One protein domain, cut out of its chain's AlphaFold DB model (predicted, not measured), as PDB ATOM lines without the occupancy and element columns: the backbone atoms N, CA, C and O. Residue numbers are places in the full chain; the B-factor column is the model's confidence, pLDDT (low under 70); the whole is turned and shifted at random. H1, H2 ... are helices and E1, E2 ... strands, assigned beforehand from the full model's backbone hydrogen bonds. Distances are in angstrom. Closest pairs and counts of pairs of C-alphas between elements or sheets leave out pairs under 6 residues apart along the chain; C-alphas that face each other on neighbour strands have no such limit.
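AT A GLANCE: This is residues 12 to 183 of the 187 residues of an uncharacterized protein of Candidatus Diapherotrites archaeon (UniProt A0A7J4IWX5). The domain has two lobes: a strongly twisted five-stranded sheet with H1 over its E6 and E7 end, and a smaller lobe in which H2 packs on the hairpin of E9 and E10. A small hairpin of E1 and E2 sits beside the large sheet, E1 next to E6 and E2 next to E4. The printed part has 172 residues, with two named helices and ten named strands in the order E1 E2 E3 E4 E5 H1 E6 E7 H2 E8 E9 E10; the large sheet runs E3, E4, E5, E7, E6, antiparallel throughout. The class is mixed, helices and strands, and the whole is compact, with a radius of gyration of the C-alphas of 17.0 A and spans of 48 by 46 by 33 A.

IN THESE COORDINATES: E1, residues 12 to 14, begins at C-alpha 12 (106.244, -53.706, -210.296), and E2 is residues 21 to 23. E3, residues 25 to 34, measures 23.7 A and bends by 68 degrees at residue 30. E4, residues 38 to 49, measures 32.0 A, and E5, residues 52 to 63, 33.0 A; they bend by 54 degrees at residue 41 and 52 degrees at residue 57. H1, residues 78 to 95, measures 25.9 A. E6 is residues 105 to 109 and E7 residues 115 to 119. H2, residues 132 to 151, measures 28.7 A and begins at C-alpha 132 (63.867, -45.567, -198.717). E8 is residues 154 to 156, E9 161 to 165 and E10 172 to 176, ending at C-alpha 176 (85.576, -44.237, -196.786).

HOW THE PARTS SIT: In the hairpin of E1 and E2, N 14 and O 21 are 2.8 A apart. The closest C-alphas of E1 and E6, Leu 14 and Arg 108, are 5.3 A apart. E3, E4 and E5 form a meander, each strand the antiparallel neighbour of the one before: N 29 and O 42 are 2.7 A apart, N 43 and O 58 2.8 A. N 119 and O 59, joining E7 to E5, are 2.7 A apart, and N 106 and O 118, in the hairpin of E6 and E7, 2.8 A. E5, H1 and E6 are a split strand-helix-strand unit, with E7 between its strands and a right-handed crossover. H1 is on the sheet at a height of 12.0 A, making two layers, helix and sheet; it lies over E6 and only just over E7, on which 3 of its C-alphas fall. In H1 and H2 every O i to N i+4 pair is within hydrogen-bond range. The closest C-alphas of H2 and E10, Ala 138 and Arg 173, are 5.0 A apart; in the hairpin of E9 and E10, N 162 and O 175 are 2.9 A apart. E8 pairs with no named strand, but its residues 155 to 156 pair antiparallel with residues 182 to 183. H1 and H2 are apart.

THE WHOLE: The two C-alphas farthest apart, those of Asp 112 and Lys 130, are 51.9 A apart. The printed part has no cut. The links E5 to H1 and E7 to H2 are long. Mean pLDDT of the printed part is 85.2; residues 65 to 74, 129 to 130 and 157 to 158 are under 70.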
ATOM      1  N   ILE A  12     107.050 -54.850-210.714       85.06
ATOM      2  CA  ILE A  12     106.244 -53.706-210.296       85.06
ATOM      3  C   ILE A  12     105.479 -54.133-209.046       85.06
ATOM      4  O   ILE A  12     104.673 -55.064-209.095       85.06
ATOM      5  N   VAL A  13     105.715 -53.444-207.935       87.38
ATOM      6  CA  VAL A  13     105.029 -53.702-206.666       87.38
ATOM      7  C   VAL A  13     104.083 -52.548-206.370       87.38
ATOM      8  O   VAL A  13     104.482 -51.387-206.371       87.38
ATOM      9  N   LEU A  14     102.816 -52.878-206.129       88.69
ATOM     10  CA  LEU A  14     101.802 -51.943-205.663       88.69
ATOM     11  C   LEU A  14     101.626 -52.106-204.156       88.69
ATOM     12  O   LEU A  14     101.056 -53.104-203.708       88.69
ATOM     13  N   LYS A  15     102.106 -51.127-203.390       87.81
ATOM     14  CA  LYS A  15     102.068 -51.151-201.923       87.81
ATOM     15  C   LYS A  15     100.677 -50.815-201.378       87.81
ATOM     16  O   LYS A  15      99.956 -50.016-201.978       87.81
ATOM     17  N   GLY A  16     100.330 -51.422-200.239       80.19
ATOM     18  CA  GLY A  16      99.109 -51.199-199.438       80.19
ATOM     19  C   GLY A  16      97.820 -51.796-199.997       80.19
ATOM     20  O   GLY A  16      97.843 -52.872-200.585       80.19
ATOM     21  N   GLY A  17      96.659 -51.185-199.754       74.88
ATOM     22  CA  GLY A  17      95.392 -51.906-199.875       74.88
ATOM     23  C   GLY A  17      95.161 -52.815-198.652       74.88
ATOM     24  O   GLY A  17      95.416 -52.427-197.517       74.88
ATOM     25  N   ARG A  18      94.774 -54.075-198.901       70.19
ATOM     26  CA  ARG A  18      94.840 -55.174-197.910       70.19
ATOM     27  C   ARG A  18      96.241 -55.817-197.801       70.19
ATOM     28  O   ARG A  18      96.443 -56.680-196.958       70.19
ATOM     29  N   GLY A  19      97.182 -55.440-198.671       78.19
ATOM     30  CA  GLY A  19      98.523 -56.022-198.760       78.19
ATOM     31  C   GLY A  19      99.172 -55.790-200.127       78.19
ATOM     32  O   GLY A  19      98.485 -55.489-201.114       78.19
ATOM     33  N   ASP A  20     100.494 -55.941-200.176       84.62
ATOM     34  CA  ASP A  20     101.299 -55.721-201.377       84.62
ATOM     35  C   ASP A  20     100.856 -56.612-202.540       84.62
ATOM     36  O   ASP A  20     100.563 -57.798-202.379       84.62
ATOM     37  N   VAL A  21     100.821 -56.037-203.742       86.25
ATOM     38  CA  VAL A  21     100.474 -56.765-204.966       86.25
ATOM     39  C   VAL A  21     101.596 -56.619-205.978       86.25
ATOM     40  O   VAL A  21     101.870 -55.525-206.469       86.25
ATOM     41  N   VAL A  22     102.211 -57.745-206.331       86.75
ATOM     42  CA  VAL A  22     103.146 -57.824-207.454       86.75
ATOM     43  C   VAL A  22     102.347 -57.897-208.751       86.75
ATOM     44  O   VAL A  22     101.449 -58.731-208.902       86.75
ATOM     45  N   VAL A  23     102.663 -57.019-209.697       88.00
ATOM     46  CA  VAL A  23     101.995 -56.964-210.998       88.00
ATOM     47  C   VAL A  23     103.003 -57.174-212.117       88.00
ATOM     48  O   VAL A  23     104.140 -56.713-212.062       88.00
ATOM     49  N   GLU A  24     102.574 -57.880-213.158       86.25
ATOM     50  CA  GLU A  24     103.424 -58.192-214.309       86.25
ATOM     51  C   GLU A  24     103.629 -56.948-215.179       86.25
ATOM     52  O   GLU A  24     104.703 -56.723-215.735       86.25
ATOM     53  N   LYS A  25     102.579 -56.130-215.319       87.00
ATOM     54  CA  LYS A  25     102.598 -54.957-216.190       87.00
ATOM     55  C   LYS A  25     101.580 -53.911-215.764       87.00
ATOM     56  O   LYS A  25     100.445 -54.252-215.437       87.00
ATOM     57  N   ILE A  26     101.963 -52.641-215.883       88.12
ATOM     58  CA  ILE A  26     101.052 -51.493-215.835       88.12
ATOM     59  C   ILE A  26     101.221 -50.697-217.125       88.12
ATOM     60  O   ILE A  26     102.326 -50.273-217.461       88.12
ATOM     61  N   ARG A  27     100.124 -50.494-217.857       88.69
ATOM     62  CA  ARG A  27     100.081 -49.608-219.026       88.69
ATOM     63  C   ARG A  27      99.129 -48.454-218.767       88.69
ATOM     64  O   ARG A  27      97.963 -48.681-218.452       88.69
ATOM     65  N   GLN A  28      99.621 -47.237-218.956       89.06
ATOM     66  CA  GLN A  28      98.776 -46.052-218.962       89.06
ATOM     67  C   GLN A  28      97.845 -46.095-220.182       89.06
ATOM     68  O   GLN A  28      98.266 -46.432-221.287       89.06
ATOM     69  N   GLY A  29      96.573 -45.793-219.958       88.50
ATOM     70  CA  GLY A  29      95.525 -45.705-220.966       88.50
ATOM     71  C   GLY A  29      94.979 -44.283-221.095       88.50
ATOM     72  O   GLY A  29      95.698 -43.298-220.931       88.50
ATOM     73  N   ARG A  30      93.673 -44.183-221.378       92.12
ATOM     74  CA  ARG A  30      92.952 -42.917-221.592       92.12
ATOM     75  C   ARG A  30      93.075 -41.965-220.393       92.12
ATOM     76  O   ARG A  30      92.930 -42.393-219.248       92.12
ATOM     77  N   ARG A  31      93.290 -40.671-220.656       92.88
ATOM     78  CA  ARG A  31      93.185 -39.600-219.649       92.88
ATOM     79  C   ARG A  31      91.733 -39.481-219.184       92.88
ATOM     80  O   ARG A  31      90.839 -39.327-220.010       92.88
ATOM     81  N   LEU A  32      91.518 -39.572-217.876       88.25
ATOM     82  CA  LEU A  32      90.203 -39.422-217.252       88.25
ATOM     83  C   LEU A  32      89.905 -37.965-216.891       88.25
ATOM     84  O   LEU A  32      88.747 -37.581-216.833       88.25
ATOM     85  N   GLY A  33      90.942 -37.157-216.667       89.69
ATOM     86  CA  GLY A  33      90.790 -35.747-216.332       89.69
ATOM     87  C   GLY A  33      91.987 -35.223-215.552       89.69
ATOM     88  O   GLY A  33      93.074 -35.811-215.573       89.69
ATOM     89  N   GLY A  34      91.799 -34.100-214.871       82.81
ATOM     90  CA  GLY A  34      92.766 -33.561-213.924       82.81
ATOM     91  C   GLY A  34      92.107 -32.572-212.974       82.81
ATOM     92  O   GLY A  34      91.064 -32.010-213.290       82.81
ATOM     93  N   ASN A  35      92.719 -32.372-211.814       75.94
ATOM     94  CA  ASN A  35      92.256 -31.429-210.802       75.94
ATOM     95  C   ASN A  35      93.448 -30.635-210.230       75.94
ATOM     96  O   ASN A  35      94.532 -30.589-210.832       75.94
ATOM     97  N   LYS A  36      93.243 -29.979-209.080       73.25
ATOM     98  CA  LYS A  36      94.284 -29.220-208.368       73.25
ATOM     99  C   LYS A  36      95.445 -30.099-207.873       73.25
ATOM    100  O   LYS A  36      96.538 -29.578-207.682       73.25
ATOM    101  N   GLU A  37      95.236 -31.401-207.676       77.81
ATOM    102  CA  GLU A  37      96.265 -32.334-207.203       77.81
ATOM    103  C   GLU A  37      97.118 -32.886-208.352       77.81
ATOM    104  O   GLU A  37      98.340 -32.997-208.231       77.81
ATOM    105  N   GLY A  38      96.492 -33.228-209.483       85.25
ATOM    106  CA  GLY A  38      97.169 -34.021-210.504       85.25
ATOM    107  C   GLY A  38      96.364 -34.328-211.760       85.25
ATOM    108  O   GLY A  38      95.272 -33.807-211.985       85.25
ATOM    109  N   VAL A  39      96.938 -35.195-212.592       90.44
ATOM    110  CA  VAL A  39      96.313 -35.765-213.789       90.44
ATOM    111  C   VAL A  39      95.962 -37.223-213.513       90.44
ATOM    112  O   VAL A  39      96.769 -37.958-212.942       90.44
ATOM    113  N   VAL A  40      94.771 -37.648-213.933       90.56
ATOM    114  CA  VAL A  40      94.282 -39.016-213.733       90.56
ATOM    115  C   VAL A  40      94.167 -39.730-215.077       90.56
ATOM    116  O   VAL A  40      93.629 -39.185-216.046       90.56
ATOM    117  N   HIS A  41      94.646 -40.969-215.135       93.62
ATOM    118  CA  HIS A  41      94.577 -41.837-216.308       93.62
ATOM    119  C   HIS A  41      93.994 -43.200-215.948       93.62
ATOM    120  O   HIS A  41      94.138 -43.659-214.823       93.62
ATOM    121  N   ASN A  42      93.412 -43.898-216.923       92.25
ATOM    122  CA  ASN A  42      93.232 -45.341-216.813       92.25
ATOM    123  C   ASN A  42      94.602 -46.022-216.723       92.25
ATOM    124  O   ASN A  42      95.531 -45.656-217.439       92.25
ATOM    125  N   ALA A  43      94.696 -47.054-215.899       90.06
ATOM    126  CA  ALA A  43      95.852 -47.919-215.780       90.06
ATOM    127  C   ALA A  43      95.406 -49.366-215.977       90.06
ATOM    128  O   ALA A  43      94.619 -49.906-215.201       90.06
ATOM    129  N   TYR A  44      95.898 -49.999-217.035       89.94
ATOM    130  CA  TYR A  44      95.672 -51.414-217.285       89.94
ATOM    131  C   TYR A  44      96.729 -52.221-216.546       89.94
ATOM    132  O   TYR A  44      97.902 -52.206-216.929       89.94
ATOM    133  N   VAL A  45      96.301 -52.918-215.500       88.56
ATOM    134  CA  VAL A  45      97.148 -53.745-214.647       88.56
ATOM    135  C   VAL A  45      96.960 -55.208-215.013       88.56
ATOM    136  O   VAL A  45      95.835 -55.701-215.076       88.56
ATOM    137  N   THR A  46      98.058 -55.916-215.259       88.12
ATOM    138  CA  THR A  46      98.046 -57.364-215.479       88.12
ATOM    139  C   THR A  46      98.624 -58.064-214.257       88.12
ATOM    140  O   THR A  46      99.777 -57.837-213.896       88.12
ATOM    141  N   VAL A  47      97.815 -58.918-213.630       85.06
ATOM    142  CA  VAL A  47      98.204 -59.741-212.479       85.06
ATOM    143  C   VAL A  47      98.291 -61.195-212.925       85.06
ATOM    144  O   VAL A  47      97.387 -61.695-213.603       85.06
ATOM    145  N   ARG A  48      99.360 -61.883-212.528       81.31
ATOM    146  CA  ARG A  48      99.521 -63.321-212.742       81.31
ATOM    147  C   ARG A  48      99.065 -64.072-211.494       81.31
ATOM    148  O   ARG A  48      99.528 -63.782-210.397       81.31
ATOM    149  N   LYS A  49      98.161 -65.039-211.658       77.75
ATOM    150  CA  LYS A  49      97.774 -66.003-210.618       77.75
ATOM    151  C   LYS A  49      98.018 -67.408-211.165       77.75
ATOM    152  O   LYS A  49      97.244 -67.906-211.983       77.75
ATOM    153  N   GLY A  50      99.144 -68.009-210.781       80.12
ATOM    154  CA  GLY A  50      99.616 -69.270-211.361       80.12
ATOM    155  C   GLY A  50      99.875 -69.144-212.870       80.12
ATOM    156  O   GLY A  50     100.670 -68.310-213.312       80.12
ATOM    157  N   LYS A  51      99.186 -69.965-213.675       79.50
ATOM    158  CA  LYS A  51      99.247 -69.921-215.151       79.50
ATOM    159  C   LYS A  51      98.294 -68.891-215.778       79.50
ATOM    160  O   LYS A  51      98.467 -68.540-216.941       79.50
ATOM    161  N   LYS A  52      97.303 -68.384-215.032       85.12
ATOM    162  CA  LYS A  52      96.291 -67.456-215.559       85.12
ATOM    163  C   LYS A  52      96.741 -66.001-215.401       85.12
ATOM    164  O   LYS A  52      97.278 -65.607-214.362       85.12
ATOM    165  N   ARG A  53      96.476 -65.186-216.423       85.19
ATOM    166  CA  ARG A  53      96.664 -63.727-216.403       85.19
ATOM    167  C   ARG A  53      95.305 -63.040-216.305       85.19
ATOM    168  O   ARG A  53      94.408 -63.349-217.082       85.19
ATOM    169  N   LYS A  54      95.160 -62.089-215.381       89.06
ATOM    170  CA  LYS A  54      93.958 -61.252-215.236       89.06
ATOM    171  C   LYS A  54      94.306 -59.797-215.527       89.06
ATOM    172  O   LYS A  54      95.243 -59.258-214.937       89.06
ATOM    173  N   LYS A  55      93.543 -59.158-216.417       86.88
ATOM    174  CA  LYS A  55      93.630 -57.716-216.688       86.88
ATOM    175  C   LYS A  55      92.604 -56.979-215.830       86.88
ATOM    176  O   LYS A  55      91.437 -57.354-215.807       86.88
ATOM    177  N   ILE A  56      93.047 -55.945-215.129       88.62
ATOM    178  CA  ILE A  56      92.237 -55.100-214.251       88.62
ATOM    179  C   ILE A  56      92.423 -53.655-214.709       88.62
ATOM    180  O   ILE A  56      93.537 -53.248-215.043       88.62
ATOM    181  N   VAL A  57      91.339 -52.886-214.757       89.56
ATOM    182  CA  VAL A  57      91.397 -51.450-215.049       89.56
ATOM    183  C   VAL A  57      91.336 -50.693-213.730       89.56
ATOM    184  O   VAL A  57      90.368 -50.822-212.989       89.56
ATOM    185  N   LEU A  58      92.370 -49.911-213.450       91.81
ATOM    186  CA  LEU A  58      92.469 -49.016-212.300       91.81
ATOM    187  C   LEU A  58      92.613 -47.573-212.799       91.81
ATOM    188  O   LEU A  58      92.683 -47.334-214.007       91.81
ATOM    189  N   ALA A  59      92.657 -46.608-211.890       92.12
ATOM    190  CA  ALA A  59      93.094 -45.252-212.199       92.12
ATOM    191  C   ALA A  59      94.520 -45.035-211.673       92.12
ATOM    192  O   ALA A  59      94.835 -45.438-210.564       92.12
ATOM    193  N   GLU A  60      95.392 -44.404-212.452       93.62
ATOM    194  CA  GLU A  60      96.694 -43.904-211.996       93.62
ATOM    195  C   GLU A  60      96.613 -42.380-211.907       93.62
ATOM    196  O   GLU A  60      96.324 -41.705-212.901       93.62
ATOM    197  N   LYS A  61      96.867 -41.841-210.716       92.00
ATOM    198  CA  LYS A  61      96.934 -40.406-210.449       92.00
ATOM    199  C   LYS A  61      98.393 -39.980-210.357       92.00
ATOM    200  O   LYS A  61      99.159 -40.477-209.530       92.00
ATOM    201  N   LYS A  62      98.766 -39.048-211.230       90.56
ATOM    202  CA  LYS A  62     100.076 -38.396-211.255       90.56
ATOM    203  C   LYS A  62      99.940 -37.009-210.654       90.56
ATOM    204  O   LYS A  62      99.197 -36.187-211.187       90.56
ATOM    205  N   PHE A  63     100.660 -36.745-209.576       86.50
ATOM    206  CA  PHE A  63     100.636 -35.443-208.917       86.50
ATOM    207  C   PHE A  63     101.450 -34.417-209.711       86.50
ATOM    208  O   PHE A  63     102.448 -34.760-210.350       86.50
ATOM    209  N   ARG A  64     101.009 -33.153-209.714       81.00
ATOM    210  CA  ARG A  64     101.780 -32.065-210.340       81.00
ATOM    211  C   ARG A  64     103.092 -31.871-209.564       81.00
ATOM    212  O   ARG A  64     103.063 -31.808-208.335       81.00
ATOM    213  N   LYS A  65     104.230 -31.725-210.260       66.81
ATOM    214  CA  LYS A  65     105.489 -31.270-209.634       66.81
ATOM    215  C   LYS A  65     105.234 -29.886-208.993       66.81
ATOM    216  O   LYS A  65     104.604 -29.028-209.605       66.81
ATOM    217  N   LYS A  66     105.593 -29.727-207.715       62.41
ATOM    218  CA  LYS A  66     105.057 -28.727-206.763       62.41
ATOM    219  C   LYS A  66     105.258 -27.244-207.163       62.41
ATOM    220  O   LYS A  66     106.382 -26.817-207.375       62.41
ATOM    221  N   LYS A  67     104.199 -26.427-207.023       49.03
ATOM    222  CA  LYS A  67     104.218 -25.252-206.119       49.03
ATOM    223  C   LYS A  67     103.502 -25.711-204.843       49.03
ATOM    224  O   LYS A  67     102.335 -26.103-204.922       49.03
ATOM    225  N   GLN A  68     104.203 -25.779-203.712       51.72
ATOM    226  CA  GLN A  68     103.588 -26.125-202.424       51.72
ATOM    227  C   GLN A  68     102.796 -24.914-201.935       51.72
ATOM    228  O   GLN A  68     103.359 -23.833-201.825       51.72
ATOM    229  N   TRP A  69     101.502 -25.086-201.691       48.69
ATOM    230  CA  TRP A  69     100.682 -24.055-201.061       48.69
ATOM    231  C   TRP A  69     100.568 -24.416-199.577       48.69
ATOM    232  O   TRP A  69     100.211 -25.570-199.302       48.69
ATOM    233  N   PRO A  70     100.870 -23.487-198.650       47.31
ATOM    234  CA  PRO A  70     100.712 -23.717-197.217       47.31
ATOM    235  C   PRO A  70      99.312 -24.270-196.908       47.31
ATOM    236  O   PRO A  70      98.316 -23.762-197.416       47.31
ATOM    237  N   GLY A  71      99.234 -25.359-196.138       55.44
ATOM    238  CA  GLY A  71      97.967 -25.961-195.684       55.44
ATOM    239  C   GLY A  71      97.326 -27.021-196.597       55.44
ATOM    240  O   GLY A  71      96.464 -27.762-196.140       55.44
ATOM    241  N   LEU A  72      97.774 -27.187-197.851       57.47
ATOM    242  CA  LEU A  72      97.246 -28.211-198.787       57.47
ATOM    243  C   LEU A  72      98.172 -29.430-198.959       57.47
ATOM    244  O   LEU A  72      97.991 -30.229-199.883       57.47
ATOM    245  N   HIS A  73      99.187 -29.570-198.102       60.22
ATOM    246  CA  HIS A  73     100.263 -30.552-198.274       60.22
ATOM    247  C   HIS A  73      99.751 -31.995-198.276       60.22
ATOM    248  O   HIS A  73     100.186 -32.783-199.108       60.22
ATOM    249  N   HIS A  74      98.776 -32.313-197.421       69.25
ATOM    250  CA  HIS A  74      98.238 -33.669-197.298       69.25
ATOM    251  C   HIS A  74      97.484 -34.131-198.556       69.25
ATOM    252  O   HIS A  74      97.684 -35.237-199.050       69.25
ATOM    253  N   LEU A  75      96.687 -33.235-199.149       70.75
ATOM    254  CA  LEU A  75      95.895 -33.513-200.352       70.75
ATOM    255  C   LEU A  75      96.756 -33.759-201.596       70.75
ATOM    256  O   LEU A  75      96.305 -34.409-202.526       70.75
ATOM    257  N   ARG A  76      97.980 -33.229-201.661       75.56
ATOM    258  CA  ARG A  76      98.835 -33.318-202.862       75.56
ATOM    259  C   ARG A  76     100.027 -34.253-202.692       75.56
ATOM    260  O   ARG A  76     100.939 -34.214-203.520       75.56
ATOM    261  N   ASP A  77     100.021 -35.058-201.638       83.62
ATOM    262  CA  ASP A  77     101.106 -35.968-201.313       83.62
ATOM    263  C   ASP A  77     100.618 -37.428-201.372       83.62
ATOM    264  O   ASP A  77      99.842 -37.854-200.512       83.62
ATOM    265  N   PRO A  78     101.054 -38.211-202.379       87.94
ATOM    266  CA  PRO A  78     100.666 -39.612-202.499       87.94
ATOM    267  C   PRO A  78     101.059 -40.443-201.270       87.94
ATOM    268  O   PRO A  78     100.297 -41.325-200.877       87.94
ATOM    269  N   LEU A  79     102.215 -40.172-200.654       87.50
ATOM    270  CA  LEU A  79     102.662 -40.883-199.457       87.50
ATOM    271  C   LEU A  79     101.788 -40.520-198.261       87.50
ATOM    272  O   LEU A  79     101.379 -41.403-197.515       87.50
ATOM    273  N   ALA A  80     101.447 -39.242-198.102       86.50
ATOM    274  CA  ALA A  80     100.619 -38.814-196.980       86.50
ATOM    275  C   ALA A  80      99.205 -39.421-197.046       86.50
ATOM    276  O   ALA A  80      98.730 -39.953-196.046       86.50
ATOM    277  N   GLN A  81      98.570 -39.430-198.227       87.94
ATOM    278  CA  GLN A  81      97.270 -40.095-198.415       87.94
ATOM    279  C   GLN A  81      97.349 -41.595-198.086       87.94
ATOM    280  O   GLN A  81      96.447 -42.160-197.465       87.94
ATOM    281  N   PHE A  82      98.446 -42.244-198.484       89.19
ATOM    282  CA  PHE A  82      98.693 -43.652-198.201       89.19
ATOM    283  C   PHE A  82      98.845 -43.955-196.710       89.19
ATOM    284  O   PHE A  82      98.230 -44.896-196.206       89.19
ATOM    285  N   GLU A  83      99.631 -43.150-196.000       87.94
ATOM    286  CA  GLU A  83      99.828 -43.305-194.561       87.94
ATOM    287  C   GLU A  83      98.540 -43.014-193.778       87.94
ATOM    288  O   GLU A  83      98.245 -43.726-192.819       87.94
ATOM    289  N   THR A  84      97.693 -42.084-194.236       89.06
ATOM    290  CA  THR A  84      96.346 -41.884-193.670       89.06
ATOM    291  C   THR A  84      95.484 -43.135-193.791       89.06
ATOM    292  O   THR A  84      94.909 -43.578-192.794       89.06
ATOM    293  N   MET A  85      95.418 -43.753-194.976       91.31
ATOM    294  CA  MET A  85      94.688 -45.014-195.149       91.31
ATOM    295  C   MET A  85      95.213 -46.088-194.188       91.31
ATOM    296  O   MET A  85      94.422 -46.754-193.517       91.31
ATOM    297  N   ARG A  86      96.539 -46.265-194.100       90.06
ATOM    298  CA  ARG A  86      97.148 -47.265-193.206       90.06
ATOM    299  C   ARG A  86      96.830 -46.995-191.740       90.06
ATOM    300  O   ARG A  86      96.406 -47.916-191.046       90.06
ATOM    301  N   GLY A  87      96.982 -45.748-191.299       90.50
ATOM    302  CA  GLY A  87      96.690 -45.331-189.931       90.50
ATOM    303  C   GLY A  87      95.228 -45.558-189.551       90.50
ATOM    304  O   GLY A  87      94.954 -46.061-188.464       90.50
ATOM    305  N   LEU A  88      94.286 -45.269-190.455       91.31
ATOM    306  CA  LEU A  88      92.862 -45.528-190.230       91.31
ATOM    307  C   LEU A  88      92.540 -47.021-190.162       91.31
ATOM    308  O   LEU A  88      91.808 -47.438-189.269       91.31
ATOM    309  N   LEU A  89      93.094 -47.837-191.064       91.75
ATOM    310  CA  LEU A  89      92.899 -49.291-191.036       91.75
ATOM    311  C   LEU A  89      93.441 -49.905-189.742       91.75
ATOM    312  O   LEU A  89      92.791 -50.752-189.127       91.75
ATOM    313  N   GLU A  90      94.626 -49.472-189.317       92.19
ATOM    314  CA  GLU A  90      95.238 -49.935-188.079       92.19
ATOM    315  C   GLU A  90      94.434 -49.502-186.853       92.19
ATOM    316  O   GLU A  90      94.171 -50.330-185.979       92.19
ATOM    317  N   LEU A  91      94.007 -48.239-186.803       92.50
ATOM    318  CA  LEU A  91      93.162 -47.713-185.736       92.50
ATOM    319  C   LEU A  91      91.836 -48.475-185.652       92.50
ATOM    320  O   LEU A  91      91.442 -48.891-184.563       92.50
ATOM    321  N   ASN A  92      91.182 -48.700-186.795       94.44
ATOM    322  CA  ASN A  92      89.920 -49.426-186.885       94.44
ATOM    323  C   ASN A  92      90.047 -50.845-186.317       94.44
ATOM    324  O   ASN A  92      89.205 -51.269-185.532       94.44
ATOM    325  N   ARG A  93      91.145 -51.543-186.647       93.62
ATOM    326  CA  ARG A  93      91.455 -52.874-186.108       93.62
ATOM    327  C   ARG A  93      91.760 -52.837-184.610       93.62
ATOM    328  O   ARG A  93      91.230 -53.655-183.874       93.62
ATOM    329  N   LYS A  94      92.623 -51.919-184.161       94.94
ATOM    330  CA  LYS A  94      93.086 -51.853-182.763       94.94
ATOM    331  C   LYS A  94      91.974 -51.479-181.786       94.94
ATOM    332  O   LYS A  94      91.936 -52.019-180.690       94.94
ATOM    333  N   LYS A  95      91.102 -50.547-182.170       94.69
ATOM    334  CA  LYS A  95      90.026 -50.035-181.310       94.69
ATOM    335  C   LYS A  95      88.654 -50.656-181.600       94.69
ATOM    336  O   LYS A  95      87.680 -50.248-180.983       94.69
ATOM    337  N   GLY A  96      88.553 -51.582-182.558       93.56
ATOM    338  CA  GLY A  96      87.272 -52.184-182.942       93.56
ATOM    339  C   GLY A  96      86.248 -51.152-183.425       93.56
ATOM    340  O   GLY A  96      85.066 -51.267-183.123       93.56
ATOM    341  N   LEU A  97      86.691 -50.116-184.149       92.56
ATOM    342  CA  LEU A  97      85.838 -48.967-184.465       92.56
ATOM    343  C   LEU A  97      84.741 -49.277-185.480       92.56
ATOM    344  O   LEU A  97      83.914 -48.409-185.710       92.56
ATOM    345  N   GLY A  98      84.715 -50.441-186.130       91.62
ATOM    346  CA  GLY A  98      83.685 -50.795-187.115       91.62
ATOM    347  C   GLY A  98      83.550 -49.813-188.289       91.62
ATOM    348  O   GLY A  98      82.477 -49.724-188.873       91.62
ATOM    349  N   LEU A  99      84.585 -49.023-188.597       93.12
ATOM    350  CA  LEU A  99      84.573 -48.085-189.722       93.12
ATOM    351  C   LEU A  99      84.539 -48.845-191.049       93.12
ATOM    352  O   LEU A  99      85.305 -49.798-191.248       93.12
ATOM    353  N   HIS A 100      83.731 -48.362-191.990       92.25
ATOM    354  CA  HIS A 100      83.609 -48.943-193.323       92.25
ATOM    355  C   HIS A 100      84.663 -48.360-194.262       92.25
ATOM    356  O   HIS A 100      84.416 -47.421-195.015       92.25
ATOM    357  N   ILE A 101      85.874 -48.914-194.217       91.38
ATOM    358  CA  ILE A 101      87.009 -48.435-195.015       91.38
ATOM    359  C   ILE A 101      87.221 -49.348-196.222       91.38
ATOM    360  O   ILE A 101      87.502 -50.540-196.068       91.38
ATOM    361  N   LEU A 102      87.184 -48.781-197.430       89.44
ATOM    362  CA  LEU A 102      87.660 -49.471-198.626       89.44
ATOM    363  C   LEU A 102      89.072 -49.003-198.937       89.44
ATOM    364  O   LEU A 102      89.285 -47.825-199.218       89.44
ATOM    365  N   PRO A 103      90.063 -49.906-198.947       86.12
ATOM    366  CA  PRO A 103      91.436 -49.517-199.197       86.12
ATOM    367  C   PRO A 103      91.649 -49.403-200.714       86.12
ATOM    368  O   PRO A 103      92.193 -50.288-201.381       86.12
ATOM    369  N   THR A 104      91.120 -48.314-201.269       85.69
ATOM    370  CA  THR A 104      91.049 -48.011-202.703       85.69
ATOM    371  C   THR A 104      92.401 -47.611-203.275       85.69
ATOM    372  O   THR A 104      92.599 -47.760-204.481       85.69
ATOM    373  N   ILE A 105      93.321 -47.132-202.434       88.69
ATOM    374  CA  ILE A 105      94.599 -46.561-202.849       88.69
ATOM    375  C   ILE A 105      95.750 -47.551-202.692       88.69
ATOM    376  O   ILE A 105      95.846 -48.317-201.731       88.69
ATOM    377  N   ARG A 106      96.654 -47.520-203.665       91.62
ATOM    378  CA  ARG A 106      97.912 -48.258-203.678       91.62
ATOM    379  C   ARG A 106      99.026 -47.350-204.162       91.62
ATOM    380  O   ARG A 106      98.794 -46.510-205.030       91.62
ATOM    381  N   LEU A 107     100.235 -47.545-203.654       91.69
ATOM    382  CA  LEU A 107     101.398 -46.781-204.096       91.69
ATOM    383  C   LEU A 107     102.216 -47.542-205.127       91.69
ATOM    384  O   LEU A 107     102.486 -48.732-204.970       91.69
ATOM    385  N   ARG A 108     102.645 -46.815-206.156       90.62
ATOM    386  CA  ARG A 108     103.661 -47.240-207.112       90.62
ATOM    387  C   ARG A 108     104.843 -46.282-207.028       90.62
ATOM    388  O   ARG A 108     104.682 -45.098-207.320       90.62
ATOM    389  N   GLU A 109     106.005 -46.817-206.693       89.12
ATOM    390  CA  GLU A 109     107.280 -46.116-206.812       89.12
ATOM    391  C   GLU A 109     107.745 -46.112-208.278       89.12
ATOM    392  O   GLU A 109     107.546 -47.082-209.022       89.12
ATOM    393  N   MET A 110     108.299 -44.987-208.711       87.31
ATOM    394  CA  MET A 110     108.799 -44.751-210.061       87.31
ATOM    395  C   MET A 110     110.329 -44.745-210.071       87.31
ATOM    396  O   MET A 110     110.963 -44.558-209.040       87.31
ATOM    397  N   ASP A 111     110.929 -44.896-211.254       86.25
ATOM    398  CA  ASP A 111     112.393 -44.931-211.401       86.25
ATOM    399  C   ASP A 111     113.090 -43.627-210.956       86.25
ATOM    400  O   ASP A 111     114.278 -43.642-210.657       86.25
ATOM    401  N   ASP A 112     112.358 -42.509-210.899       85.69
ATOM    402  CA  ASP A 112     112.825 -41.200-210.420       85.69
ATOM    403  C   ASP A 112     112.550 -40.964-208.921       85.69
ATOM    404  O   ASP A 112     112.497 -39.818-208.474       85.69
ATOM    405  N   SER A 113     112.306 -42.034-208.158       82.25
ATOM    406  CA  SER A 113     111.923 -42.013-206.736       82.25
ATOM    407  C   SER A 113     110.614 -41.268-206.438       82.25
ATOM    408  O   SER A 113     110.277 -41.022-205.278       82.25
ATOM    409  N   SER A 114     109.844 -40.894-207.469       85.75
ATOM    410  CA  SER A 114     108.516 -40.315-207.289       85.75
ATOM    411  C   SER A 114     107.469 -41.397-207.042       85.75
ATOM    412  O   SER A 114     107.613 -42.552-207.446       85.75
ATOM    413  N   TYR A 115     106.365 -41.011-206.407       89.75
ATOM    414  CA  TYR A 115     105.252 -41.911-206.138       89.75
ATOM    415  C   TYR A 115     104.027 -41.538-206.964       89.75
ATOM    416  O   TYR A 115     103.712 -40.365-207.183       89.75
ATOM    417  N   ARG A 116     103.293 -42.562-207.397       90.75
ATOM    418  CA  ARG A 116     101.974 -42.425-208.021       90.75
ATOM    419  C   ARG A 116     100.947 -43.210-207.230       90.75
ATOM    420  O   ARG A 116     101.232 -44.318-206.772       90.75
ATOM    421  N   LEU A 117      99.738 -42.660-207.134       91.81
ATOM    422  CA  LEU A 117      98.608 -43.397-206.580       91.81
ATOM    423  C   LEU A 117      97.941 -44.218-207.674       91.81
ATOM    424  O   LEU A 117      97.579 -43.702-208.733       91.81
ATOM    425  N   ILE A 118      97.752 -45.496-207.389       92.25
ATOM    426  CA  ILE A 118      96.902 -46.406-208.135       92.25
ATOM    427  C   ILE A 118      95.607 -46.564-207.343       92.25
ATOM    428  O   ILE A 118      95.612 -47.068-206.225       92.25
ATOM    429  N   LEU A 119      94.504 -46.115-207.926       90.25
ATOM    430  CA  LEU A 119      93.189 -46.048-207.310       90.25
ATOM    431  C   LEU A 119      92.274 -47.111-207.918       90.25
ATOM    432  O   LEU A 119      92.194 -47.271-209.142       90.25
ATOM    433  N   THR A 120      91.545 -47.818-207.065       88.12
ATOM    434  CA  THR A 120      90.462 -48.705-207.487       88.12
ATOM    435  C   THR A 120      89.287 -47.863-207.951       88.12
ATOM    436  O   THR A 120      88.797 -47.014-207.213       88.12
ATOM    437  N   ARG A 121      88.833 -48.093-209.185       83.94
ATOM    438  CA  ARG A 121      87.619 -47.468-209.712       83.94
ATOM    439  C   ARG A 121      86.429 -48.354-209.374       83.94
ATOM    440  O   ARG A 121      86.465 -49.549-209.654       83.94
ATOM    441  N   PHE A 122      85.374 -47.761-208.843       83.69
ATOM    442  CA  PHE A 122      84.092 -48.421-208.627       83.69
ATOM    443  C   PHE A 122      82.977 -47.575-209.241       83.69
ATOM    444  O   PHE A 122      83.164 -46.398-209.553       83.69
ATOM    445  N   LYS A 123      81.835 -48.215-209.491       83.38
ATOM    446  CA  LYS A 123      80.621 -47.541-209.942       83.38
ATOM    447  C   LYS A 123      79.871 -47.091-208.694       83.38
ATOM    448  O   LYS A 123      79.483 -47.944-207.901       83.38
ATOM    449  N   GLU A 124      79.702 -45.785-208.529       85.25
ATOM    450  CA  GLU A 124      78.867 -45.244-207.457       85.25
ATOM    451  C   GLU A 124      77.440 -45.768-207.590       85.25
ATOM    452  O   GLU A 124      76.882 -45.866-208.692       85.25
ATOM    453  N   TYR A 125      76.874 -46.144-206.451       87.19
ATOM    454  CA  TYR A 125      75.481 -46.520-206.350       87.19
ATOM    455  C   TYR A 125      74.630 -45.259-206.204       87.19
ATOM    456  O   TYR A 125      75.019 -44.302-205.541       87.19
ATOM    457  N   LYS A 126      73.458 -45.265-206.837       85.88
ATOM    458  CA  LYS A 126      72.443 -44.225-206.681       85.88
ATOM    459  C   LYS A 126      71.174 -44.900-206.197       85.88
ATOM    460  O   LYS A 126      70.748 -45.877-206.812       85.88
ATOM    461  N   PHE A 127      70.596 -44.388-205.116       82.75
ATOM    462  CA  PHE A 127      69.310 -44.872-204.633       82.75
ATOM    463  C   PHE A 127      68.233 -44.681-205.703       82.75
ATOM    464  O   PHE A 127      68.192 -43.660-206.392       82.75
ATOM    465  N   GLY A 128      67.374 -45.687-205.844       77.69
ATOM    466  CA  GLY A 128      66.134 -45.562-206.595       77.69
ATOM    467  C   GLY A 128      65.020 -44.999-205.712       77.69
ATOM    468  O   GLY A 128      65.157 -44.872-204.497       77.69
ATOM    469  N   THR A 129      63.867 -44.720-206.309       65.62
ATOM    470  CA  THR A 129      62.691 -44.200-205.591       65.62
ATOM    471  C   THR A 129      62.063 -45.203-204.610       65.62
ATOM    472  O   THR A 129      61.356 -44.790-203.700       65.62
ATOM    473  N   LYS A 130      62.334 -46.512-204.744       64.81
ATOM    474  CA  LYS A 130      61.779 -47.579-203.882       64.81
ATOM    475  C   LYS A 130      62.699 -48.031-202.733       64.81
ATOM    476  O   LYS A 130      62.323 -48.917-201.976       64.81
ATOM    477  N   SER A 131      63.885 -47.444-202.582       77.31
ATOM    478  CA  SER A 131      64.924 -47.895-201.633       77.31
ATOM    479  C   SER A 131      65.014 -47.040-200.357       77.31
ATOM    480  O   SER A 131      66.100 -46.834-199.826       77.31
ATOM    481  N   VAL A 132      63.888 -46.508-199.861       82.88
ATOM    482  CA  VAL A 132      63.867 -45.567-198.717       82.88
ATOM    483  C   VAL A 132      64.463 -46.185-197.448       82.88
ATOM    484  O   VAL A 132      65.275 -45.546-196.788       82.88
ATOM    485  N   SER A 133      64.121 -47.436-197.126       85.38
ATOM    486  CA  SER A 133      64.665 -48.120-195.942       85.38
ATOM    487  C   SER A 133      66.179 -48.348-196.045       85.38
ATOM    488  O   SER A 133      66.902 -48.046-195.100       85.38
ATOM    489  N   GLU A 134      66.676 -48.790-197.205       85.38
ATOM    490  CA  GLU A 134      68.118 -48.964-197.442       85.38
ATOM    491  C   GLU A 134      68.873 -47.630-197.383       85.38
ATOM    492  O   GLU A 134      70.012 -47.570-196.923       85.38
ATOM    493  N   MET A 135      68.236 -46.553-197.846       88.38
ATOM    494  CA  MET A 135      68.783 -45.205-197.767       88.38
ATOM    495  C   MET A 135      68.927 -44.747-196.317       88.38
ATOM    496  O   MET A 135      69.988 -44.251-195.953       88.38
ATOM    497  N   ILE A 136      67.903 -44.950-195.485       89.12
ATOM    498  CA  ILE A 136      67.957 -44.611-194.056       89.12
ATOM    499  C   ILE A 136      69.087 -45.388-193.367       89.12
ATOM    500  O   ILE A 136      69.934 -44.767-192.727       89.12
ATOM    501  N   GLU A 137      69.160 -46.710-193.569       88.81
ATOM    502  CA  GLU A 137      70.216 -47.563-192.993       88.81
ATOM    503  C   GLU A 137      71.617 -47.073-193.407       88.81
ATOM    504  O   GLU A 137      72.521 -46.930-192.577       88.81
ATOM    505  N   ALA A 138      71.810 -46.758-194.691       90.75
ATOM    506  CA  ALA A 138      73.087 -46.260-195.188       90.75
ATOM    507  C   ALA A 138      73.460 -44.896-194.581       90.75
ATOM    508  O   ALA A 138      74.617 -44.696-194.201       90.75
ATOM    509  N   GLU A 139      72.508 -43.965-194.470       91.38
ATOM    510  CA  GLU A 139      72.749 -42.637-193.895       91.38
ATOM    511  C   GLU A 139      73.057 -42.686-192.393       91.38
ATOM    512  O   GLU A 139      73.888 -41.916-191.906       91.38
ATOM    513  N   GLU A 140      72.444 -43.601-191.642       91.56
ATOM    514  CA  GLU A 140      72.774 -43.816-190.229       91.56
ATOM    515  C   GLU A 140      74.222 -44.279-190.055       91.56
ATOM    516  O   GLU A 140      74.973 -43.700-189.262       91.56
ATOM    517  N   ILE A 141      74.652 -45.258-190.857       89.31
ATOM    518  CA  ILE A 141      76.041 -45.736-190.872       89.31
ATOM    519  C   ILE A 141      76.997 -44.602-191.258       89.31
ATOM    520  O   ILE A 141      78.036 -44.418-190.621       89.31
ATOM    521  N   HIS A 142      76.639 -43.799-192.260       92.81
ATOM    522  CA  HIS A 142      77.442 -42.665-192.709       92.81
ATOM    523  C   HIS A 142      77.630 -41.613-191.608       92.81
ATOM    524  O   HIS A 142      78.759 -41.188-191.337       92.81
ATOM    525  N   LYS A 143      76.549 -41.222-190.919       92.88
ATOM    526  CA  LYS A 143      76.604 -40.296-189.773       92.88
ATOM    527  C   LYS A 143      77.464 -40.855-188.644       92.88
ATOM    528  O   LYS A 143      78.280 -40.129-188.070       92.88
ATOM    529  N   ARG A 144      77.308 -42.144-188.347       94.38
ATOM    530  CA  ARG A 144      78.075 -42.849-187.322       94.38
ATOM    531  C   ARG A 144      79.569 -42.857-187.644       94.38
ATOM    532  O   ARG A 144      80.366 -42.481-186.787       94.38
ATOM    533  N   ASP A 145      79.960 -43.208-188.867       93.75
ATOM    534  CA  ASP A 145      81.372 -43.255-189.263       93.75
ATOM    535  C   ASP A 145      82.014 -41.858-189.244       93.75
ATOM    536  O   ASP A 145      83.137 -41.702-188.758       93.75
ATOM    537  N   ARG A 146      81.284 -40.808-189.656       92.44
ATOM    538  CA  ARG A 146      81.737 -39.410-189.503       92.44
ATOM    539  C   ARG A 146      81.984 -39.031-188.042       92.44
ATOM    540  O   ARG A 146      83.002 -38.404-187.743       92.44
ATOM    541  N   LYS A 147      81.075 -39.408-187.136       93.00
ATOM    542  CA  LYS A 147      81.209 -39.143-185.697       93.00
ATOM    543  C   LYS A 147      82.451 -39.831-185.123       93.00
ATOM    544  O   LYS A 147      83.272 -39.161-184.505       93.00
ATOM    545  N   VAL A 148      82.639 -41.116-185.420       93.69
ATOM    546  CA  VAL A 148      83.798 -41.899-184.958       93.69
ATOM    547  C   VAL A 148      85.121 -41.314-185.463       93.69
ATOM    548  O   VAL A 148      86.088 -41.234-184.703       93.69
ATOM    549  N   LEU A 149      85.184 -40.876-186.727       91.62
ATOM    550  CA  LEU A 149      86.369 -40.203-187.271       91.62
ATOM    551  C   LEU A 149      86.688 -38.919-186.493       91.62
ATOM    552  O   LEU A 149      87.831 -38.736-186.069       91.62
ATOM    553  N   LYS A 150      85.680 -38.075-186.241       91.06
ATOM    554  CA  LYS A 150      85.837 -36.825-185.482       91.06
ATOM    555  C   LYS A 150      86.314 -37.078-184.050       91.06
ATOM    556  O   LYS A 150      87.266 -36.444-183.608       91.06
ATOM    557  N   GLU A 151      85.705 -38.036-183.355       92.50
ATOM    558  CA  GLU A 151      86.081 -38.437-181.988       92.50
ATOM    559  C   GLU A 151      87.516 -38.974-181.895       92.50
ATOM    560  O   GLU A 151      88.137 -38.922-180.837       92.50
ATOM    561  N   ASN A 152      88.074 -39.460-183.007       91.06
ATOM    562  CA  ASN A 152      89.454 -39.937-183.086       91.06
ATOM    563  C   ASN A 152      90.416 -38.923-183.739       91.06
ATOM    564  O   ASN A 152      91.508 -39.308-184.167       91.06
ATOM    565  N   GLY A 153      90.038 -37.641-183.800       88.62
ATOM    566  CA  GLY A 153      90.915 -36.550-184.240       88.62
ATOM    567  C   GLY A 153      91.069 -36.425-185.757       88.62
ATOM    568  O   GLY A 153      92.063 -35.880-186.235       88.62
ATOM    569  N   TYR A 154      90.121 -36.937-186.543       88.75
ATOM    570  CA  TYR A 154      90.111 -36.738-187.993       88.75
ATOM    571  C   TYR A 154      89.101 -35.661-188.389       88.75
ATOM    572  O   TYR A 154      87.929 -35.710-188.020       88.75
ATOM    573  N   SER A 155      89.563 -34.702-189.185       82.94
ATOM    574  CA  SER A 155      88.727 -33.749-189.908       82.94
ATOM    575  C   SER A 155      88.518 -34.223-191.343       82.94
ATOM    576  O   SER A 155      89.387 -34.869-191.932       82.94
ATOM    577  N   LEU A 156      87.356 -33.896-191.903       82.62
ATOM    578  CA  LEU A 156      86.954 -34.290-193.248       82.62
ATOM    579  C   LEU A 156      86.936 -33.052-194.149       82.62
ATOM    580  O   LEU A 156      86.042 -32.212-194.058       82.62
ATOM    581  N   GLY A 157      87.952 -32.924-195.000       65.75
ATOM    582  CA  GLY A 157      88.029 -31.922-196.056       65.75
ATOM    583  C   GLY A 157      87.414 -32.454-197.350       65.75
ATOM    584  O   GLY A 157      88.101 -33.100-198.134       65.75
ATOM    585  N   GLY A 158      86.134 -32.162-197.591       67.19
ATOM    586  CA  GLY A 158      85.383 -32.677-198.747       67.19
ATOM    587  C   GLY A 158      84.680 -34.013-198.477       67.19
ATOM    588  O   GLY A 158      84.760 -34.557-197.373       67.19
ATOM    589  N   ASP A 159      83.946 -34.524-199.472       74.81
ATOM    590  CA  ASP A 159      83.263 -35.815-199.344       74.81
ATOM    591  C   ASP A 159      84.247 -36.965-199.598       74.81
ATOM    592  O   ASP A 159      84.641 -37.233-200.730       74.81
ATOM    593  N   CYS A 160      84.698 -37.594-198.513       87.06
ATOM    594  CA  CYS A 160      85.618 -38.734-198.539       87.06
ATOM    595  C   CYS A 160      84.902 -40.089-198.598       87.06
ATOM    596  O   CYS A 160      85.554 -41.142-198.618       87.06
ATOM    597  N   PHE A 161      83.570 -40.054-198.595       91.12
ATOM    598  CA  PHE A 161      82.737 -41.231-198.657       91.12
ATOM    599  C   PHE A 161      82.249 -41.458-200.083       91.12
ATOM    600  O   PHE A 161      82.039 -40.535-200.865       91.12
ATOM    601  N   SER A 162      82.036 -42.719-200.431       91.31
ATOM    602  CA  SER A 162      81.297 -43.071-201.633       91.31
ATOM    603  C   SER A 162      80.271 -44.134-201.314       91.31
ATOM    604  O   SER A 162      80.572 -45.132-200.654       91.31
ATOM    605  N   LEU A 163      79.063 -43.923-201.821       91.81
ATOM    606  CA  LEU A 163      77.994 -44.897-201.759       91.81
ATOM    607  C   LEU A 163      78.252 -45.978-202.808       91.81
ATOM    608  O   LEU A 163      78.271 -45.708-204.012       91.81
ATOM    609  N   ILE A 164      78.464 -47.212-202.359       91.31
ATOM    610  CA  ILE A 164      78.686 -48.353-203.245       91.31
ATOM    611  C   ILE A 164      77.852 -49.552-202.808       91.31
ATOM    612  O   ILE A 164      77.373 -49.622-201.679       91.31
ATOM    613  N   LYS A 165      77.701 -50.523-203.708       89.19
ATOM    614  CA  LYS A 165      77.135 -51.823-203.356       89.19
ATOM    615  C   LYS A 165      78.216 -52.640-202.654       89.19
ATOM    616  O   LYS A 165      79.255 -52.914-203.258       89.19
ATOM    617  N   ASP A 166      77.980 -52.986-201.397       85.50
ATOM    618  CA  ASP A 166      78.865 -53.844-200.624       85.50
ATOM    619  C   ASP A 166      79.027 -55.188-201.362       85.50
ATOM    620  O   ASP A 166      78.026 -55.842-201.667       85.50
ATOM    621  N   PRO A 167      80.258 -55.595-201.716       76.44
ATOM    622  CA  PRO A 167      80.487 -56.844-202.429       76.44
ATOM    623  C   PRO A 167      80.163 -58.095-201.602       76.44
ATOM    624  O   PRO A 167      79.988 -59.155-202.198       76.44
ATOM    625  N   GLU A 168      80.112 -57.996-200.272       83.25
ATOM    626  CA  GLU A 168      79.839 -59.124-199.375       83.25
ATOM    627  C   GLU A 168      78.335 -59.286-199.135       83.25
ATOM    628  O   GLU A 168      77.800 -60.384-199.270       83.25
ATOM    629  N   THR A 169      77.638 -58.189-198.835       84.56
ATOM    630  CA  THR A 169      76.206 -58.226-198.489       84.56
ATOM    631  C   THR A 169      75.278 -57.899-199.657       84.56
ATOM    632  O   THR A 169      74.081 -58.165-199.598       84.56
ATOM    633  N   GLY A 170      75.797 -57.286-200.722       85.00
ATOM    634  CA  GLY A 170      74.996 -56.795-201.838       85.00
ATOM    635  C   GLY A 170      74.132 -55.575-201.500       85.00
ATOM    636  O   GLY A 170      73.382 -55.131-202.366       85.00
ATOM    637  N   LYS A 171      74.221 -55.008-200.295       87.19
ATOM    638  CA  LYS A 171      73.448 -53.824-199.900       87.19
ATOM    639  C   LYS A 171      74.189 -52.524-200.236       87.19
ATOM    640  O   LYS A 171      75.422 -52.519-200.273       87.19
ATOM    641  N   PRO A 172      73.485 -51.412-200.499       89.94
ATOM    642  CA  PRO A 172      74.128 -50.111-200.636       89.94
ATOM    643  C   PRO A 172      74.649 -49.624-199.277       89.94
ATOM    644  O   PRO A 172      73.936 -49.658-198.279       89.94
ATOM    645  N   ARG A 173      75.903 -49.169-199.231       90.75
ATOM    646  CA  ARG A 173      76.526 -48.636-198.015       90.75
ATOM    647  C   ARG A 173      77.562 -47.569-198.355       90.75
ATOM    648  O   ARG A 173      78.219 -47.633-199.397       90.75
ATOM    649  N   TRP A 174      77.695 -46.581-197.478       92.38
ATOM    650  CA  TRP A 174      78.751 -45.578-197.562       92.38
ATOM    651  C   TRP A 174      80.072 -46.153-197.059       92.38
ATOM    652  O   TRP A 174      80.135 -46.734-195.978       92.38
ATOM    653  N   PHE A 175      81.132 -45.971-197.838       93.06
ATOM    654  CA  PHE A 175      82.483 -46.367-197.458       93.06
ATOM    655  C   PHE A 175      83.437 -45.188-197.559       93.06
ATOM    656  O   PHE A 175      83.310 -44.373-198.467       93.06
ATOM    657  N   ILE A 176      84.437 -45.149-196.683       91.88
ATOM    658  CA  ILE A 176      85.576 -44.237-196.786       91.88
ATOM    659  C   ILE A 176      86.455 -44.726-197.941       91.88
ATOM    660  O   ILE A 176      86.994 -45.839-197.893       91.88
ATOM    661  N   THR A 177      86.572 -43.908-198.983       89.50
ATOM    662  CA  THR A 177      87.203 -44.266-200.265       89.50
ATOM    663  C   THR A 177      88.236 -43.248-200.737       89.50
ATOM    664  O   THR A 177      89.110 -43.622-201.524       89.50
ATOM    665  N   ASP A 178      88.170 -41.997-200.272       86.19
ATOM    666  CA  ASP A 178      89.150 -40.949-200.568       86.19
ATOM    667  C   ASP A 178      89.884 -40.515-199.295       86.19
ATOM    668  O   ASP A 178      89.310 -39.937-198.377       86.19
ATOM    669  N   PHE A 179      91.187 -40.776-199.254       87.25
ATOM    670  CA  PHE A 179      92.044 -40.472-198.107       87.25
ATOM    671  C   PHE A 179      92.747 -39.120-198.228       87.25
ATOM    672  O   PHE A 179      93.390 -38.691-197.278       87.25
ATOM    673  N   GLY A 180      92.617 -38.422-199.362       81.06
ATOM    674  CA  GLY A 180      93.029 -37.023-199.463       81.06
ATOM    675  C   GLY A 180      92.158 -36.120-198.596       81.06
ATOM    676  O   GLY A 180      92.672 -35.211-197.945       81.06
ATOM    677  N   GLY A 181      90.853 -36.403-198.555       80.88
ATOM    678  CA  GLY A 181      89.882 -35.660-197.757       80.88
ATOM    679  C   GLY A 181      89.876 -36.005-196.268       80.88
ATOM    680  O   GLY A 181      89.183 -35.338-195.509       80.88
ATOM    681  N   VAL A 182      90.636 -37.005-195.817       85.44
ATOM    682  CA  VAL A 182      90.701 -37.375-194.395       85.44
ATOM    683  C   VAL A 182      91.995 -36.844-193.797       85.44
ATOM    684  O   VAL A 182      93.080 -37.315-194.117       85.44
ATOM    685  N   VAL A 183      91.896 -35.851-192.916       81.94
ATOM    686  CA  VAL A 183      93.057 -35.160-192.346       81.94
ATOM    687  C   VAL A 183      93.101 -35.405-190.850       81.94
ATOM    688  O   VAL A 183      92.173 -35.048-190.129       81.94
TER     689      VAL A 183